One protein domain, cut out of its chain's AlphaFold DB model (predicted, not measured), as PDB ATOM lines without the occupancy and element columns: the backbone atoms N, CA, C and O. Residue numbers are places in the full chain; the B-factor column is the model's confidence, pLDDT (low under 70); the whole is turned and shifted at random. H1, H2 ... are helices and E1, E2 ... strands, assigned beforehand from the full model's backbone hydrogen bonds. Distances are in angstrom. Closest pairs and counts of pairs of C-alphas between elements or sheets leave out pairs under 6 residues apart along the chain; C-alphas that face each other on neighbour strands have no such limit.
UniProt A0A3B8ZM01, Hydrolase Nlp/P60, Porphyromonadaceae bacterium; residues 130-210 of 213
ATOM      1  N   THR A 130       7.881  72.351 104.457       95.44
ATOM      2  CA  THR A 130       8.144  72.870 105.809       95.44
ATOM      3  C   THR A 130       6.862  73.325 106.510       95.44
ATOM      4  O   THR A 130       6.581  72.916 107.632       95.44
ATOM      5  N   GLU A 131       5.992  74.076 105.839       94.06
ATOM      6  CA  GLU A 131       4.683  74.472 106.382       94.06
ATOM      7  C   GLU A 131       3.753  73.277 106.663       94.06
ATOM      8  O   GLU A 131       2.926  73.311 107.579       94.06
ATOM      9  N   THR A 132       3.863  72.212 105.866       94.19
ATOM     10  CA  THR A 132       3.136  70.953 106.077       94.19
ATOM     11  C   THR A 132       3.682  70.218 107.292       94.19
ATOM     12  O   THR A 132       2.904  69.796 108.143       94.19
ATOM     13  N   ALA A 133       5.006  70.137 107.412       95.56
ATOM     14  CA  ALA A 133       5.709  69.592 108.565       95.56
ATOM     15  C   ALA A 133       5.284  70.287 109.870       95.56
ATOM     16  O   ALA A 133       4.957  69.618 110.851       95.56
ATOM     17  N   MET A 134       5.159  71.618 109.857       95.19
ATOM     18  CA  MET A 134       4.725  72.399 111.021       95.19
ATOM     19  C   MET A 134       3.300  72.083 111.498       95.19
ATOM     20  O   MET A 134       2.972  72.356 112.652       95.19
ATOM     21  N   GLN A 135       2.452  71.459 110.674       93.12
ATOM     22  CA  GLN A 135       1.121  71.017 111.113       93.12
ATOM     23  C   GLN A 135       1.159  69.875 112.134       93.12
ATOM     24  O   GLN A 135       0.174  69.661 112.837       93.12
ATOM     25  N   PHE A 136       2.273  69.149 112.211       95.44
ATOM     26  CA  PHE A 136       2.468  68.055 113.157       95.44
ATOM     27  C   PHE A 136       3.111  68.516 114.464       95.44
ATOM     28  O   PHE A 136       3.367  67.683 115.336       95.44
ATOM     29  N   LEU A 137       3.365  69.817 114.634       95.50
ATOM     30  CA  LEU A 137       3.905  70.344 115.879       95.50
ATOM     31  C   LEU A 137       3.020  69.909 117.060       95.50
ATOM     32  O   LEU A 137       1.796  70.005 117.004       95.50
ATOM     33  N   HIS A 138       3.657  69.413 118.122       95.88
ATOM     34  CA  HIS A 138       3.014  68.834 119.312       95.88
ATOM     35  C   HIS A 138       2.307  67.481 119.121       95.88
ATOM     36  O   HIS A 138       1.729  66.970 120.082       95.88
ATOM     37  N   THR A 139       2.400  66.854 117.945       97.50
ATOM     38  CA  THR A 139       2.001  65.447 117.789       97.50
ATOM     39  C   THR A 139       2.866  64.580 118.706       97.50
ATOM     40  O   THR A 139       4.095  64.678 118.642       97.50
ATOM     41  N   PRO A 140       2.273  63.744 119.574       97.94
ATOM     42  CA  PRO A 140       3.052  62.883 120.449       97.94
ATOM     43  C   PRO A 140       3.844  61.864 119.630       97.94
ATOM     44  O   PRO A 140       3.356  61.317 118.637       97.94
ATOM     45  N   TYR A 141       5.063  61.573 120.078       98.31
ATOM     46  CA  TYR A 141       5.848  60.511 119.470       98.31
ATOM     47  C   TYR A 141       5.205  59.148 119.749       98.31
ATOM     48  O   TYR A 141       4.895  58.825 120.898       98.31
ATOM     49  N   LEU A 142       5.046  58.333 118.708       98.38
ATOM     50  CA  LEU A 142       4.581  56.953 118.806       98.38
ATOM     51  C   LEU A 142       5.384  56.087 117.841       98.38
ATOM     52  O   LEU A 142       5.298  56.280 116.633       98.38
ATOM     53  N   TRP A 143       6.108  55.103 118.368       98.19
ATOM     54  CA  TRP A 143       6.849  54.140 117.553       98.19
ATOM     55  C   TRP A 143       5.924  53.380 116.592       98.19
ATOM     56  O   TRP A 143       4.870  52.889 117.003       98.19
ATOM     57  N   GLY A 144       6.278  53.314 115.309       97.88
ATOM     58  CA  GLY A 144       5.428  52.768 114.251       97.88
ATOM     59  C   GLY A 144       4.310  53.724 113.805       97.88
ATOM     60  O   GLY A 144       3.575  53.405 112.873       97.88
ATOM     61  N   GLY A 145       4.163  54.892 114.436       98.06
ATOM     62  CA  GLY A 145       3.083  55.846 114.192       98.06
ATOM     63  C   GLY A 145       3.167  56.540 112.832       98.06
ATOM     64  O   GLY A 145       4.257  56.868 112.369       98.06
ATOM     65  N   LYS A 146       2.011  56.798 112.207       95.75
ATOM     66  CA  LYS A 146       1.907  57.393 110.858       95.75
ATOM     67  C   LYS A 146       0.785  58.438 110.752       95.75
ATOM     68  O   LYS A 146       0.093  58.508 109.741       95.75
ATOM     69  N   GLY A 147       0.532  59.224 111.801       95.19
ATOM     70  CA  GLY A 147      -0.505  60.259 111.745       95.19
ATOM     71  C   GLY A 147      -0.539  61.207 112.939       95.19
ATOM     72  O   GLY A 147       0.218  61.069 113.892       95.19
ATOM     73  N   ILE A 148      -1.467  62.165 112.912       95.44
ATOM     74  CA  ILE A 148      -1.552  63.259 113.899       95.44
ATOM     75  C   ILE A 148      -1.832  62.803 115.345       95.44
ATOM     76  O   ILE A 148      -1.669  63.563 116.293       95.44
ATOM     77  N   PHE A 149      -2.285  61.563 115.537       95.69
ATOM     78  CA  PHE A 149      -2.565  61.000 116.864       95.69
ATOM     79  C   PHE A 149      -1.349  60.310 117.494       95.69
ATOM     80  O   PHE A 149      -1.414  59.868 118.639       95.69
ATOM     81  N   GLY A 150      -0.258  60.191 116.744       97.62
ATOM     82  CA  GLY A 150       0.948  59.492 117.145       97.62
ATOM     83  C   GLY A 150       1.809  59.213 115.924       97.62
ATOM     84  O   GLY A 150       1.356  58.558 114.981       97.62
ATOM     85  N   ILE A 151       3.047  59.694 115.941       98.19
ATOM     86  CA  ILE A 151       3.936  59.605 114.783       98.19
ATOM     87  C   ILE A 151       5.374  59.331 115.210       98.19
ATOM     88  O   ILE A 151       5.809  59.827 116.247       98.19
ATOM     89  N   ASP A 152       6.108  58.533 114.436       98.44
ATOM     90  CA  ASP A 152       7.561  58.437 114.587       98.44
ATOM     91  C   ASP A 152       8.291  59.279 113.533       98.44
ATOM     92  O   ASP A 152       7.672  59.952 112.710       98.44
ATOM     93  N   CYS A 153       9.624  59.283 113.584       98.25
ATOM     94  CA  CYS A 153      10.447  60.130 112.727       98.25
ATOM     95  C   CYS A 153      10.243  59.851 111.235       98.25
ATOM     96  O   CYS A 153      10.037  60.788 110.466       98.25
ATOM     97  N   SER A 154      10.267  58.584 110.821       98.31
ATOM     98  CA  SER A 154      10.147  58.238 109.407       98.31
ATOM     99  C   SER A 154       8.698  58.168 108.929       98.31
ATOM    100  O   SER A 154       8.438  58.428 107.758       98.31
ATOM    101  N   GLY A 155       7.733  57.907 109.813       98.06
ATOM    102  CA  GLY A 155       6.308  58.063 109.527       98.06
ATOM    103  C   GLY A 155       5.933  59.530 109.315       98.06
ATOM    104  O   GLY A 155       5.117  59.841 108.448       98.06
ATOM    105  N   PHE A 156       6.576  60.444 110.047       98.19
ATOM    106  CA  PHE A 156       6.424  61.887 109.872       98.19
ATOM    107  C   PHE A 156       6.907  62.357 108.502       98.19
ATOM    108  O   PHE A 156       6.126  62.956 107.760       98.19
ATOM    109  N   THR A 157       8.147  62.036 108.131       98.25
ATOM    110  CA  THR A 157       8.672  62.380 106.803       98.25
ATOM    111  C   THR A 157       7.836  61.737 105.700       98.25
ATOM    112  O   THR A 157       7.476  62.414 104.739       98.25
ATOM    113  N   GLN A 158       7.442  60.469 105.868       97.50
ATOM    114  CA  GLN A 158       6.640  59.745 104.883       97.50
ATOM    115  C   GLN A 158       5.292  60.425 104.635       97.50
ATOM    116  O   GLN A 158       4.928  60.642 103.480       97.50
ATOM    117  N   ILE A 159       4.560  60.812 105.686       95.69
ATOM    118  CA  ILE A 159       3.270  61.487 105.505       95.69
ATOM    119  C   ILE A 159       3.435  62.879 104.907       95.69
ATOM    120  O   ILE A 159       2.697  63.209 103.976       95.69
ATOM    121  N   VAL A 160       4.405  63.671 105.376       96.00
ATOM    122  CA  VAL A 160       4.656  65.006 104.816       96.00
ATOM    123  C   VAL A 160       4.934  64.911 103.316       96.00
ATOM    124  O   VAL A 160       4.256  65.572 102.537       96.00
ATOM    125  N   TYR A 161       5.845  64.037 102.886       95.81
ATOM    126  CA  TYR A 161       6.154  63.863 101.464       95.81
ATOM    127  C   TYR A 161       4.974  63.281 100.669       95.81
ATOM    128  O   TYR A 161       4.706  63.732  99.553       95.81
ATOM    129  N   SER A 162       4.199  62.358 101.255       93.19
ATOM    130  CA  SER A 162       3.032  61.770 100.584       93.19
ATOM    131  C   SER A 162       1.951  62.806 100.249       93.19
ATOM    132  O   SER A 162       1.357  62.752  99.171       93.19
ATOM    133  N   LEU A 163       1.735  63.800 101.123       91.94
ATOM    134  CA  LEU A 163       0.799  64.904 100.879       91.94
ATOM    135  C   LEU A 163       1.231  65.761  99.683       91.94
ATOM    136  O   LEU A 163       0.379  66.301  98.975       91.94
ATOM    137  N   HIS A 164       2.538  65.819  99.431       92.88
ATOM    138  CA  HIS A 164       3.176  66.476  98.289       92.88
ATOM    139  C   HIS A 164       3.313  65.571  97.057       92.88
ATOM    140  O   HIS A 164       3.932  65.957  96.069       92.88
ATOM    141  N   GLY A 165       2.711  64.379  97.080       91.00
ATOM    142  CA  GLY A 165       2.725  63.444  95.955       91.00
ATOM    143  C   GLY A 165       4.044  62.690  95.776       91.00
ATOM    144  O   GLY A 165       4.226  62.035  94.750       91.00
ATOM    145  N   VAL A 166       4.950  62.747  96.756       92.81
ATOM    146  CA  VAL A 166       6.228  62.030  96.730       92.81
ATOM    147  C   VAL A 166       6.137  60.813  97.647       92.81
ATOM    148  O   VAL A 166       5.936  60.942  98.853       92.81
ATOM    149  N   SER A 167       6.278  59.617  97.076       93.62
ATOM    150  CA  SER A 167       6.321  58.378  97.857       93.62
ATOM    151  C   SER A 167       7.750  58.088  98.301       93.62
ATOM    152  O   SER A 167       8.667  58.095  97.478       93.62
ATOM    153  N   ILE A 168       7.926  57.821  99.594       96.56
ATOM    154  CA  ILE A 168       9.199  57.400 100.178       96.56
ATOM    155  C   ILE A 168       8.995  56.154 101.055       96.56
ATOM    156  O   ILE A 168       7.885  55.937 101.562       96.56
ATOM    157  N   PRO A 169      10.045  55.334 101.259       97.31
ATOM    158  CA  PRO A 169       9.974  54.162 102.127       97.31
ATOM    159  C   PRO A 169       9.551  54.498 103.561       97.31
ATOM    160  O   PRO A 169       9.692  55.630 104.027       97.31
ATOM    161  N   ARG A 170       9.058  53.495 104.290       97.94
ATOM    162  CA  ARG A 170       8.572  53.661 105.666       97.94
ATOM    163  C   ARG A 170       9.684  53.839 106.701       97.94
ATOM    164  O   ARG A 170       9.502  54.597 107.658       97.94
ATOM    165  N   ASP A 171      10.802  53.136 106.544       97.44
ATOM    166  CA  ASP A 171      11.898  53.131 107.516       97.44
ATOM    167  C   ASP A 171      12.942  54.203 107.172       97.44
ATOM    168  O   ASP A 171      13.336  54.356 106.016       97.44
ATOM    169  N   ALA A 172      13.466  54.902 108.187       97.19
ATOM    170  CA  ALA A 172      14.470  55.960 108.007       97.19
ATOM    171  C   ALA A 172      15.721  55.489 107.238       97.19
ATOM    172  O   ALA A 172      16.262  56.222 106.413       97.19
ATOM    173  N   LYS A 173      16.170  54.252 107.490       95.81
ATOM    174  CA  LYS A 173      17.326  53.652 106.805       95.81
ATOM    175  C   LYS A 173      17.110  53.538 105.292       95.81
ATOM    176  O   LYS A 173      18.048  53.756 104.537       95.81
ATOM    177  N   ASP A 174      15.884  53.231 104.867       96.56
ATOM    178  CA  ASP A 174      15.543  53.033 103.461       96.56
ATOM    179  C   ASP A 174      15.291  54.386 102.789       96.56
ATOM    180  O   ASP A 174      15.702  54.594 101.652       96.56
ATOM    181  N   GLN A 175      14.705  55.344 103.520       97.62
ATOM    182  CA  GLN A 175      14.570  56.732 103.064       97.62
ATOM    183  C   GLN A 175      15.927  57.367 102.725       97.62
ATOM    184  O   GLN A 175      16.032  58.057 101.716       97.62
ATOM    185  N   ALA A 176      16.975  57.102 103.511       95.94
ATOM    186  CA  ALA A 176      18.317  57.636 103.255       95.94
ATOM    187  C   ALA A 176      18.993  57.072 101.998       95.94
ATOM    188  O   ALA A 176      19.978  57.633 101.523       95.94
ATOM    189  N   MET A 177      18.481  55.961 101.465       94.81
ATOM    190  CA  MET A 177      18.963  55.359 100.222       94.81
ATOM    191  C   MET A 177      18.227  55.903  98.987       94.81
ATOM    192  O   MET A 177      18.503  55.468  97.870       94.81
ATOM    193  N   CYS A 178      17.277  56.822  99.172       94.25
ATOM    194  CA  CYS A 178      16.491  57.430  98.104       94.25
ATOM    195  C   CYS A 178      16.956  58.860  97.786       94.25
ATOM    196  O   CYS A 178      17.508  59.561  98.629       94.25
ATOM    197  N   GLY A 179      16.655  59.316  96.568       94.19
ATOM    198  CA  GLY A 179      16.892  60.699  96.149       94.19
ATOM    199  C   GLY A 179      18.352  61.011  95.818       94.19
ATOM    200  O   GLY A 179      19.111  60.144  95.383       94.19
ATOM    201  N   THR A 180      18.719  62.282  95.981       95.00
ATOM    202  CA  THR A 180      20.064  62.800  95.703       95.00
ATOM    203  C   THR A 180      20.793  63.036  97.017       95.00
ATOM    204  O   THR A 180      20.293  63.747  97.884       95.00
ATOM    205  N   VAL A 181      21.989  62.464  97.160       95.00
ATOM    206  CA  VAL A 181      22.812  62.650  98.360       95.00
ATOM    207  C   VAL A 181      23.383  64.066  98.387       95.00
ATOM    208  O   VAL A 181      24.076  64.475  97.456       95.00
ATOM    209  N   ILE A 182      23.136  64.774  99.487       92.75
ATOM    210  CA  ILE A 182      23.750  66.064  99.803       92.75
ATOM    211  C   ILE A 182      24.822  65.812 100.862       92.75
ATOM    212  O   ILE A 182      24.546  65.276 101.935       92.75
ATOM    213  N   THR A 183      26.073  66.136 100.538       88.38
ATOM    214  CA  THR A 183      27.231  65.761 101.363       88.38
ATOM    215  C   THR A 183      27.525  66.732 102.498       88.38
ATOM    216  O   THR A 183      28.239  66.371 103.433       88.38
ATOM    217  N   SER A 184      26.997  67.954 102.431       88.19
ATOM    218  CA  SER A 184      27.196  68.979 103.449       88.19
ATOM    219  C   SER A 184      25.873  69.629 103.840       88.19
ATOM    220  O   SER A 184      25.015  69.877 102.999       88.19
ATOM    221  N   LEU A 185      25.700  69.929 105.129       85.69
ATOM    222  CA  LEU A 185      24.472  70.569 105.608       85.69
ATOM    223  C   LEU A 185      24.295  71.976 105.013       85.69
ATOM    224  O   LEU A 185      23.173  72.421 104.832       85.69
ATOM    225  N   GLN A 186      25.398  72.651 104.669       88.19
ATOM    226  CA  GLN A 186      25.394  73.982 104.056       88.19
ATOM    227  C   GLN A 186      24.799  74.003 102.640       88.19
ATOM    228  O   GLN A 186      24.384  75.058 102.173       88.19
ATOM    229  N   GLU A 187      24.795  72.863 101.948       90.94
ATOM    230  CA  GLU A 187      24.178  72.706 100.625       90.94
ATOM    231  C   GLU A 187      22.707  72.272 100.715       90.94
ATOM    232  O   GLU A 187      22.014  72.262  99.697       90.94
ATOM    233  N   GLY A 188      22.246  71.897 101.914       92.00
ATOM    234  CA  GLY A 188      20.874  71.483 102.164       92.00
ATOM    235  C   GLY A 188      19.891  72.634 101.981       92.00
ATOM    236  O   GLY A 188      20.181  73.787 102.296       92.00
ATOM    237  N   GLN A 189      18.710  72.306 101.476       94.56
ATOM    238  CA  GLN A 189      17.605  73.232 101.281       94.56
ATOM    239  C   GLN A 189      16.442  72.865 102.198       94.56
ATOM    240  O   GLN A 189      16.262  71.714 102.603       94.56
ATOM    241  N   ALA A 190      15.618  73.856 102.520       95.12
ATOM    242  CA  ALA A 190      14.412  73.628 103.292       95.12
ATOM    243  C   ALA A 190      13.516  72.579 102.622       95.12
ATOM    244  O   ALA A 190      13.217  72.635 101.428       95.12
ATOM    245  N   GLY A 191      13.084  71.609 103.420       95.56
ATOM    246  CA  GLY A 191      12.370  70.429 102.965       95.56
ATOM    247  C   GLY A 191      13.244  69.188 102.821       95.56
ATOM    248  O   GLY A 191      12.674  68.109 102.891       95.56
ATOM    249  N   ASP A 192      14.572  69.295 102.699       96.62
ATOM    250  CA  ASP A 192      15.450  68.124 102.581       96.62
ATOM    251  C   ASP A 192      15.425  67.239 103.835       96.62
ATOM    252  O   ASP A 192      15.226  67.705 104.961       96.62
ATOM    253  N   LEU A 193      15.660  65.937 103.651       97.50
ATOM    254  CA  LEU A 193      15.742  64.990 104.760       97.50
ATOM    255  C   LEU A 193      17.147  64.957 105.362       97.50
ATOM    256  O   LEU A 193      18.134  64.719 104.670       97.50
ATOM    257  N   VAL A 194      17.221  65.119 106.682       96.31
ATOM    258  CA  VAL A 194      18.464  65.021 107.456       96.31
ATOM    259  C   VAL A 194      18.443  63.739 108.269       96.31
ATOM    260  O   VAL A 194      17.539  63.518 109.076       96.31
ATOM    261  N   PHE A 195      19.455  62.900 108.082       95.62
ATOM    262  CA  PHE A 195      19.563  61.604 108.743       95.62
ATOM    263  C   PHE A 195      20.626  61.631 109.836       95.62
ATOM    264  O   PHE A 195      21.735  62.122 109.641       95.62
ATOM    265  N   PHE A 196      20.294  61.046 110.983       94.31
ATOM    266  CA  PHE A 196      21.204  60.892 112.110       94.31
ATOM    267  C   PHE A 196      21.546  59.420 112.263       94.31
ATOM    268  O   PHE A 196      20.654  58.567 112.257       94.31
ATOM    269  N   ALA A 197      22.829  59.128 112.433       89.81
ATOM    270  CA  ALA A 197      23.322  57.782 112.669       89.81
ATOM    271  C   ALA A 197      23.953  57.685 114.057       89.81
ATOM    272  O   ALA A 197      24.706  58.566 114.471       89.81
ATOM    273  N   ALA A 198      23.662  56.593 114.757       82.25
ATOM    274  CA  ALA A 198      24.371  56.246 115.979       82.25
ATOM    275  C   ALA A 198      25.626  55.442 115.622       82.25
ATOM    276  O   ALA A 198      25.599  54.581 114.736       82.25
ATOM    277  N   GLU A 199      26.728  55.714 116.320       78.75
ATOM    278  CA  GLU A 199      28.011  55.059 116.070       78.75
ATOM    279  C   GLU A 199      27.862  53.527 116.109       78.75
ATOM    280  O   GLU A 199      27.334  52.952 117.064       78.75
ATOM    281  N   GLY A 200      28.258  52.865 115.017       75.56
ATOM    282  CA  GLY A 200      28.164  51.411 114.857       75.56
ATOM    283  C   GLY A 200      26.750  50.828 114.696       75.56
ATOM    284  O   GLY A 200      26.627  49.608 114.620       75.56
ATOM    285  N   LYS A 201      25.687  51.646 114.638       75.06
ATOM    286  CA  LYS A 201      24.283  51.175 114.605       75.06
ATOM    287  C   LYS A 201      23.486  51.604 113.368       75.06
ATOM    288  O   LYS A 201      22.315  51.252 113.255       75.06
ATOM    289  N   GLY A 202      24.111  52.322 112.436       86.31
ATOM    290  CA  GLY A 202      23.431  52.849 111.252       86.31
ATOM    291  C   GLY A 202      22.482  54.002 111.591       86.31
ATOM    292  O   GLY A 202      22.606  54.639 112.640       86.31
ATOM    293  N   ILE A 203      21.555  54.295 110.678       93.12
ATOM    294  CA  ILE A 203      20.610  55.413 110.802       93.12
ATOM    295  C   ILE A 203      19.626  55.147 111.943       93.12
ATOM    296  O   ILE A 203      18.924  54.138 111.948       93.12
ATOM    297  N   SER A 204      19.562  56.076 112.894       92.38
ATOM    298  CA  SER A 204      18.708  56.020 114.083       92.38
ATOM    299  C   SER A 204      17.563  57.033 114.062       92.38
ATOM    300  O   SER A 204      16.613  56.894 114.830       92.38
ATOM    301  N   HIS A 205      17.654  58.083 113.242       96.31
ATOM    302  CA  HIS A 205      16.641  59.135 113.182       96.31
ATOM    303  C   HIS A 205      16.646  59.855 111.832       96.31
ATOM    304  O   HIS A 205      17.659  59.866 111.134       96.31
ATOM    305  N   VAL A 206      15.523  60.490 111.500       97.94
ATOM    306  CA  VAL A 206      15.372  61.363 110.333       97.94
ATOM    307  C   VAL A 206      14.560  62.598 110.724       97.94
ATOM    308  O   VAL A 206      13.642  62.498 111.536       97.94
ATOM    309  N   GLY A 207      14.910  63.752 110.163       97.50
ATOM    310  CA  GLY A 207      14.163  65.001 110.277       97.50
ATOM    311  C   GLY A 207      14.016  65.695 108.923       97.50
ATOM    312  O   GLY A 207      14.630  65.284 107.943       97.50
ATOM    313  N   ILE A 208      13.203  66.750 108.888       97.62
ATOM    314  CA  ILE A 208      13.043  67.641 107.732       97.62
ATOM    315  C   ILE A 208      13.797  68.932 108.044       97.62
ATOM    316  O   ILE A 208      13.563  69.529 109.099       97.62
ATOM    317  N   LEU A 209      14.694  69.348 107.153       96.31
ATOM    318  CA  LEU A 209      15.402  70.616 107.257       96.31
ATOM    319  C   LEU A 209      14.395  71.762 107.110       96.31
ATOM    320  O   LEU A 209      13.596  71.782 106.173       96.31
ATOM    321  N   LEU A 210      14.397  72.694 108.058       94.12
ATOM    322  CA  LEU A 210      13.583  73.906 107.986       94.12
ATOM    323  C   LEU A 210      14.403  75.040 107.372       94.12
ATOM    324  O   LEU A 210      15.630  74.964 107.345       94.12
TER     325      LEU A 210
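What this domain is: This is residues 130 to 210 of the 213 residues of the protein "Hydrolase Nlp/P60" of Porphyromonadaceae bacterium (UniProt A0A3B8ZM01). A two-stranded antiparallel hairpin, E1 and E2, stands beside the helix H2, which packs on E2; the short helix H3 also packs on E2, and H1 packs on H2. Two long stretches with no named element, residues 137 to 152 and residues 176 to 192, loop out at opposite ends of the longest axis, the first beyond H2 and the second beyond the hairpin. The printed part has 81 residues, with three named helices and then two named strands, in the order H1 H2 H3 E1 E2; the class is mixed, helices and strands, though under half of the residues are in named elements. It is compact, with a radius of gyration of the C-alphas of 12.3 A, and its rounded outline spans 33 by 27 by 21 A.

How they stand to each other: Start with H1, residues 130 to 136, and look from it to H2, residues 153 to 163: they touch, the closest C-alphas being those of Ala 133 and Val 160 at 6.0 A. Their lines stand at a steep tilt of 61 degrees, opposite ways. Next comes H3, residues 172 to 175, which only just touches H2, with 3 pairs of C-alphas within 8 A, the closest Ser 154 and Ala 172 at 5.1 A; H3 is apart from H1. Go on to E1, residues 193 to 198, and E2, residues 202 to 208, an antiparallel hairpin at 151 degrees between their directions. Look there for N 194 and O 207 at 2.9 A and N 204 and O 196 at 2.8 A, both within hydrogen-bond range. The closest C-alphas of H2 and E2 are those of Cys 153 and Val 206, 5.6 A; those of H3 and E2 are Lys 173 and Ile 203, 5.5 A. Every O i to N i+4 pair is within hydrogen-bond range in H2; in H1 it is 1 of 3, beside 3 of 4 O i to N i+3 pairs, and H3 is too short for an i+4 pair.

Where its parts are: Find C-alpha 130 at (8.144, 72.870, 105.809), where H1 begins its 10.5 A. H2 starts at C-alpha 153, (10.447, 60.130, 112.727), and covers 16.0 A; H3 covers 5.0 A. E1 measures 16.6 A, and E2 runs 18.4 A to C-alpha 208 at (13.043, 67.641, 107.732).

The domain as a whole: The C-alphas farthest apart are those of Glu 131 and Gly 200, 34.0 A. The printed part has no cut; the links H1 to H2 and H3 to E1 are long. The mean pLDDT of the printed part is 94.3, and no printed residue is under 70.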